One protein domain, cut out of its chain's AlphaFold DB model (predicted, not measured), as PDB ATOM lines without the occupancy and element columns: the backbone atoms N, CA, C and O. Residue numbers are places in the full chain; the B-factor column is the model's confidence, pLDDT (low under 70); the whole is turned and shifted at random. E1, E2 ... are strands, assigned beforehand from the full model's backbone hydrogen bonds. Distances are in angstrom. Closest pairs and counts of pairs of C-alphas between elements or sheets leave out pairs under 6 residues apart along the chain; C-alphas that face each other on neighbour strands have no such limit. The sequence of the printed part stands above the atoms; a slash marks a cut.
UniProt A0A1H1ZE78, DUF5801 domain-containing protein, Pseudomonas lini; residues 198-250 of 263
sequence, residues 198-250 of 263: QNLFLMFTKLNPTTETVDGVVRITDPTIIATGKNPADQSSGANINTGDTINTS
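AT A GLANCE: This is residues 198 to 250 of the 263 residues of the protein "DUF5801 domain-containing protein" of Pseudomonas lini (UniProt A0A1H1ZE78). With little regular structure, the printed part makes a flat, open U: the strand pair E1 and E4 is its base, with the hairpin of E2 and E3 at one end and the looped stretch 229 to 246 at the other. The 53 residues hold five named strands, E1 to E5, and no named helix; 21 residues are in strands, the class is all strand, and both two-stranded sheets, E1 - E4 and E2 - E3, are antiparallel. It is only just loose, close to extended: radius of gyration of the C-alphas 14.5 A, spans 36 by 29 by 14 A.

HOW THE PARTS SIT: Residues 198 to 199 pair antiparallel with 247 to 248 of E5, residues 247 to 249, which pairs with no named strand. E1, residues 201 to 205, is antiparallel to E4, residues 224 to 228, at 162 degrees; N 202 and O 227 are within hydrogen-bond range, 2.9 A. E2, residues 211 to 214, and E3, residues 217 to 220, form a hairpin; N 219 and O 212 are within range, 2.8 A. E1 and E3 are only just apart, closest 8.4 A.

IN THESE COORDINATES: E1 spans 13.5 A from C-alpha 201 at (181.656, 124.539, 167.558), E2 9.7 A, E3 10.0 A, E4 13.2 A, and E5 6.3 A to C-alpha 249 at (191.785, 123.006, 170.414).

THE WHOLE: The farthest C-alphas, of Asn 208 and Gly 238, are 37.0 A apart. The printed part has no cut; the link E4 to E5 is long, and no printed residue is under 70 in pLDDT.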
ATOM      1  N   GLN A 198     187.677 118.624 172.626       91.50
ATOM      2  CA  GLN A 198     186.792 118.388 171.482       91.50
ATOM      3  C   GLN A 198     185.556 119.286 171.601       91.50
ATOM      4  O   GLN A 198     184.662 119.019 172.401       91.50
ATOM      5  N   ASN A 199     185.512 120.357 170.813       90.62
ATOM      6  CA  ASN A 199     184.412 121.316 170.795       90.62
ATOM      7  C   ASN A 199     183.514 121.066 169.578       90.62
ATOM      8  O   ASN A 199     184.012 120.917 168.464       90.62
ATOM      9  N   LEU A 200     182.191 121.056 169.759       90.19
ATOM     10  CA  LEU A 200     181.246 120.904 168.640       90.19
ATOM     11  C   LEU A 200     181.307 122.104 167.686       90.19
ATOM     12  O   LEU A 200     181.293 121.953 166.466       90.19
ATOM     13  N   PHE A 201     181.422 123.295 168.264       90.12
ATOM     14  CA  PHE A 201     181.656 124.539 167.558       90.12
ATOM     15  C   PHE A 201     182.466 125.480 168.443       90.12
ATOM     16  O   PHE A 201     182.503 125.334 169.667       90.12
ATOM     17  N   LEU A 202     183.091 126.464 167.815       90.00
ATOM     18  CA  LEU A 202     183.670 127.610 168.492       90.00
ATOM     19  C   LEU A 202     183.112 128.873 167.849       90.00
ATOM     20  O   LEU A 202     182.989 128.952 166.628       90.00
ATOM     21  N   MET A 203     182.769 129.849 168.679       86.94
ATOM     22  CA  MET A 203     182.340 131.165 168.229       86.94
ATOM     23  C   MET A 203     183.408 132.179 168.617       86.94
ATOM     24  O   MET A 203     183.812 132.243 169.777       86.94
ATOM     25  N   PHE A 204     183.841 132.970 167.643       84.00
ATOM     26  CA  PHE A 204     184.816 134.033 167.827       84.00
ATOM     27  C   PHE A 204     184.240 135.350 167.341       84.00
ATOM     28  O   PHE A 204     183.516 135.417 166.350       84.00
ATOM     29  N   THR A 205     184.603 136.412 168.035       82.38
ATOM     30  CA  THR A 205     184.339 137.787 167.625       82.38
ATOM     31  C   THR A 205     185.552 138.633 167.997       82.38
ATOM     32  O   THR A 205     186.531 138.110 168.545       82.38
ATOM     33  N   LYS A 206     185.526 139.928 167.682       75.56
ATOM     34  CA  LYS A 206     186.601 140.827 168.098       75.56
ATOM     35  C   LYS A 206     186.635 140.969 169.624       75.56
ATOM     36  O   LYS A 206     185.632 140.778 170.310       75.56
ATOM     37  N   LEU A 207     187.788 141.351 170.167       74.06
ATOM     38  CA  LEU A 207     187.907 141.693 171.584       74.06
ATOM     39  C   LEU A 207     186.985 142.884 171.913       74.06
ATOM     40  O   LEU A 207     187.019 143.888 171.203       74.06
ATOM     41  N   ASN A 208     186.200 142.775 172.992       76.25
ATOM     42  CA  ASN A 208     185.188 143.759 173.404       76.25
ATOM     43  C   ASN A 208     184.199 144.100 172.266       76.25
ATOM     44  O   ASN A 208     184.240 145.211 171.727       76.25
ATOM     45  N   PRO A 209     183.339 143.146 171.864       82.19
ATOM     46  CA  PRO A 209     182.373 143.386 170.803       82.19
ATOM     47  C   PRO A 209     181.353 144.455 171.217       82.19
ATOM     48  O   PRO A 209     180.926 144.518 172.371       82.19
ATOM     49  N   THR A 210     180.935 145.269 170.257       85.44
ATOM     50  CA  THR A 210     179.750 146.109 170.348       85.44
ATOM     51  C   THR A 210     178.522 145.208 170.429       85.44
ATOM     52  O   THR A 210     178.393 144.210 169.710       85.44
ATOM     53  N   THR A 211     177.611 145.567 171.329       90.25
ATOM     54  CA  THR A 211     176.364 144.838 171.541       90.25
ATOM     55  C   THR A 211     175.165 145.765 171.479       90.25
ATOM     56  O   THR A 211     175.249 146.912 171.914       90.25
ATOM     57  N   GLU A 212     174.032 145.237 171.040       93.94
ATOM     58  CA  GLU A 212     172.732 145.901 171.100       93.94
ATOM     59  C   GLU A 212     171.719 145.034 171.855       93.94
ATOM     60  O   GLU A 212     171.850 143.811 171.903       93.94
ATOM     61  N   THR A 213     170.697 145.657 172.439       95.31
ATOM     62  CA  THR A 213     169.586 144.934 173.066       95.31
ATOM     63  C   THR A 213     168.381 144.980 172.139       95.31
ATOM     64  O   THR A 213     167.774 146.035 171.976       95.31
ATOM     65  N   VAL A 214     168.006 143.831 171.578       92.50
ATOM     66  CA  VAL A 214     166.801 143.667 170.750       92.50
ATOM     67  C   VAL A 214     165.847 142.743 171.492       92.50
ATOM     68  O   VAL A 214     166.225 141.625 171.843       92.50
ATOM     69  N   ASP A 215     164.635 143.222 171.778       93.81
ATOM     70  CA  ASP A 215     163.603 142.489 172.529       93.81
ATOM     71  C   ASP A 215     164.090 141.937 173.884       93.81
ATOM     72  O   ASP A 215     163.752 140.830 174.298       93.81
ATOM     73  N   GLY A 216     164.931 142.704 174.584       93.88
ATOM     74  CA  GLY A 216     165.499 142.309 175.879       93.88
ATOM     75  C   GLY A 216     166.660 141.309 175.797       93.88
ATOM     76  O   GLY A 216     167.167 140.895 176.839       93.88
ATOM     77  N   VAL A 217     167.115 140.943 174.593       94.19
ATOM     78  CA  VAL A 217     168.260 140.050 174.371       94.19
ATOM     79  C   VAL A 217     169.466 140.848 173.887       94.19
ATOM     80  O   VAL A 217     169.384 141.554 172.884       94.19
ATOM     81  N   VAL A 218     170.598 140.698 174.578       92.56
ATOM     82  CA  VAL A 218     171.881 141.282 174.165       92.56
ATOM     83  C   VAL A 218     172.450 140.482 172.992       92.56
ATOM     84  O   VAL A 218     172.655 139.272 173.100       92.56
ATOM     85  N   ARG A 219     172.710 141.154 171.872       89.69
ATOM     86  CA  ARG A 219     173.249 140.586 170.630       89.69
ATOM     87  C   ARG A 219     174.555 141.276 170.269       89.69
ATOM     88  O   ARG A 219     174.672 142.485 170.437       89.69
ATOM     89  N   ILE A 220     175.525 140.516 169.767       87.69
ATOM     90  CA  ILE A 220     176.762 141.063 169.196       87.69
ATOM     91  C   ILE A 220     176.450 141.575 167.788       87.69
ATOM     92  O   ILE A 220     175.894 140.826 166.985       87.69
ATOM     93  N   THR A 221     176.807 142.827 167.500       85.12
ATOM     94  CA  THR A 221     176.600 143.450 166.179       85.12
ATOM     95  C   THR A 221     177.850 143.431 165.307       85.12
ATOM     96  O   THR A 221     177.769 143.613 164.095       85.12
ATOM     97  N   ASP A 222     179.014 143.186 165.907       81.62
ATOM     98  CA  ASP A 222     180.249 142.994 165.159       81.62
ATOM     99  C   ASP A 222     180.257 141.668 164.391       81.62
ATOM    100  O   ASP A 222     179.588 140.709 164.790       81.62
ATOM    101  N   PRO A 223     181.077 141.558 163.329       81.19
ATOM    102  CA  PRO A 223     181.303 140.288 162.660       81.19
ATOM    103  C   PRO A 223     181.680 139.182 163.656       81.19
ATOM    104  O   PRO A 223     182.558 139.338 164.513       81.19
ATOM    105  N   THR A 224     181.007 138.045 163.521       83.38
ATOM    106  CA  THR A 224     181.274 136.837 164.297       83.38
ATOM    107  C   THR A 224     181.607 135.697 163.347       83.38
ATOM    108  O   THR A 224     181.034 135.582 162.264       83.38
ATOM    109  N   ILE A 225     182.563 134.864 163.740       86.31
ATOM    110  CA  ILE A 225     182.915 133.639 163.029       86.31
ATOM    111  C   ILE A 225     182.437 132.471 163.875       86.31
ATOM    112  O   ILE A 225     182.771 132.371 165.057       86.31
ATOM    113  N   ILE A 226     181.692 131.564 163.250       89.19
ATOM    114  CA  ILE A 226     181.364 130.262 163.822       89.19
ATOM    115  C   ILE A 226     182.183 129.223 163.072       89.19
ATOM    116  O   ILE A 226     182.074 129.090 161.855       89.19
ATOM    117  N   ALA A 227     183.011 128.495 163.808       89.19
ATOM    118  CA  ALA A 227     183.785 127.385 163.287       89.19
ATOM    119  C   ALA A 227     183.183 126.064 163.781       89.19
ATOM    120  O   ALA A 227     182.895 125.914 164.969       89.19
ATOM    121  N   THR A 228     183.046 125.091 162.881       91.44
ATOM    122  CA  THR A 228     182.610 123.716 163.176       91.44
ATOM    123  C   THR A 228     183.622 122.695 162.653       91.44
ATOM    124  O   THR A 228     184.521 123.032 161.878       91.44
ATOM    125  N   GLY A 229     183.463 121.422 163.032       90.12
ATOM    126  CA  GLY A 229     184.049 120.321 162.262       90.12
ATOM    127  C   GLY A 229     183.516 120.294 160.821       90.12
ATOM    128  O   GLY A 229     182.494 120.913 160.521       90.12
ATOM    129  N   LYS A 230     184.206 119.581 159.921       92.75
ATOM    130  CA  LYS A 230     183.838 119.501 158.493       92.75
ATOM    131  C   LYS A 230     182.471 118.838 158.289       92.75
ATOM    132  O   LYS A 230     181.695 119.316 157.469       92.75
ATOM    133  N   ASN A 231     182.196 117.760 159.023       92.50
ATOM    134  CA  ASN A 231     180.926 117.035 159.012       92.50
ATOM    135  C   ASN A 231     180.330 117.001 160.433       92.50
ATOM    136  O   ASN A 231     180.446 115.983 161.121       92.50
ATOM    137  N   PRO A 232     179.747 118.108 160.924       91.81
ATOM    138  CA  PRO A 232     179.158 118.142 162.257       91.81
ATOM    139  C   PRO A 232     177.961 117.182 162.345       91.81
ATOM    140  O   PRO A 232     177.312 116.883 161.342       91.81
ATOM    141  N   ALA A 233     177.659 116.688 163.547       92.56
ATOM    142  CA  ALA A 233     176.522 115.794 163.749       92.56
ATOM    143  C   ALA A 233     175.193 116.534 163.520       92.56
ATOM    144  O   ALA A 233     174.929 117.545 164.171       92.56
ATOM    145  N   ASP A 234     174.338 116.000 162.647       90.38
ATOM    146  CA  ASP A 234     172.992 116.525 162.415       90.38
ATOM    147  C   ASP A 234     171.977 115.872 163.368       90.38
ATOM    148  O   ASP A 234     171.480 114.764 163.152       90.38
ATOM    149  N   GLN A 235     171.654 116.570 164.458       90.12
ATOM    150  CA  GLN A 235     170.651 116.087 165.409       90.12
ATOM    151  C   GLN A 235     169.233 116.080 164.834       90.12
ATOM    152  O   GLN A 235     168.405 115.287 165.280       90.12
ATOM    153  N   SER A 236     168.942 116.931 163.846       90.00
ATOM    154  CA  SER A 236     167.621 116.972 163.216       90.00
ATOM    155  C   SER A 236     167.360 115.725 162.370       90.00
ATOM    156  O   SER A 236     166.218 115.280 162.262       90.00
ATOM    157  N   SER A 237     168.427 115.089 161.872       90.62
ATOM    158  CA  SER A 237     168.386 113.777 161.224       90.62
ATOM    159  C   SER A 237     168.581 112.599 162.193       90.62
ATOM    160  O   SER A 237     168.749 111.463 161.749       90.62
ATOM    161  N   GLY A 238     168.602 112.841 163.509       90.62
ATOM    162  CA  GLY A 238     168.738 111.807 164.540       90.62
ATOM    163  C   GLY A 238     170.171 111.357 164.856       90.62
ATOM    164  O   GLY A 238     170.340 110.348 165.543       90.62
ATOM    165  N   ALA A 239     171.206 112.066 164.386       89.94
ATOM    166  CA  ALA A 239     172.589 111.760 164.752       89.94
ATOM    167  C   ALA A 239     172.892 112.163 166.209       89.94
ATOM    168  O   ALA A 239     172.369 113.150 166.731       89.94
ATOM    169  N   ASN A 240     173.779 111.415 166.872       89.50
ATOM    170  CA  ASN A 240     174.238 111.759 168.217       89.50
ATOM    171  C   ASN A 240     175.353 112.813 168.150       89.50
ATOM    172  O   ASN A 240     176.180 112.806 167.243       89.50
ATOM    173  N   ILE A 241     175.451 113.688 169.153       84.31
ATOM    174  CA  ILE A 241     176.456 114.773 169.171       84.31
ATOM    175  C   ILE A 241     177.913 114.289 169.159       84.31
ATOM    176  O   ILE A 241     178.816 115.067 168.889       84.31
ATOM    177  N   ASN A 242     178.150 113.012 169.449       85.88
ATOM    178  CA  ASN A 242     179.472 112.393 169.469       85.88
ATOM    179  C   ASN A 242     179.827 111.647 168.168       85.88
ATOM    180  O   ASN A 242     180.874 111.009 168.121       85.88
ATOM    181  N   THR A 243     178.970 111.680 167.138       89.44
ATOM    182  CA  THR A 243     179.202 110.955 165.872       89.44
ATOM    183  C   THR A 243     179.678 111.840 164.721       89.44
ATOM    184  O   THR A 243     179.941 111.316 163.643       89.44
ATOM    185  N   GLY A 244     179.756 113.159 164.917       89.56
ATOM    186  CA  GLY A 244     180.224 114.116 163.911       89.56
ATOM    187  C   GLY A 244     181.617 114.666 164.207       89.56
ATOM    188  O   GLY A 244     182.148 114.497 165.304       89.56
ATOM    189  N   ASP A 245     182.190 115.356 163.227       94.44
ATOM    190  CA  ASP A 245     183.480 116.026 163.356       94.44
ATOM    191  C   ASP A 245     183.409 117.167 164.383       94.44
ATOM    192  O   ASP A 245     182.481 117.982 164.380       94.44
ATOM    193  N   THR A 246     184.442 117.271 165.218       92.44
ATOM    194  CA  THR A 246     184.616 118.330 166.221       92.44
ATOM    195  C   THR A 246     185.819 119.210 165.892       92.44
ATOM    196  O   THR A 246     186.726 118.802 165.168       92.44
ATOM    197  N   ILE A 247     185.888 120.397 166.492       91.25
ATOM    198  CA  ILE A 247     187.107 121.204 166.523       91.25
ATOM    199  C   ILE A 247     187.950 120.805 167.730       91.25
ATOM    200  O   ILE A 247     187.510 120.905 168.874       91.25
ATOM    201  N   ASN A 248     189.188 120.395 167.464       89.00
ATOM    202  CA  ASN A 248     190.174 120.097 168.494       89.00
ATOM    203  C   ASN A 248     191.042 121.326 168.760       89.00
ATOM    204  O   ASN A 248     191.795 121.755 167.887       89.00
ATOM    205  N   THR A 249     190.971 121.865 169.972       87.88
ATOM    206  CA  THR A 249     191.785 123.006 170.414       87.88
ATOM    207  C   THR A 249     192.586 122.654 171.658       87.88
ATOM    208  O   THR A 249     192.178 121.842 172.488       87.88
ATOM    209  N   SER A 250     193.750 123.281 171.799       83.62
ATOM    210  CA  SER A 250     194.606 123.167 172.977       83.62
ATOM    211  C   SER A 250     195.108 124.554 173.349       83.62
ATOM    212  O   SER A 250     195.632 125.268 172.498       83.62
TER     213      SER A 250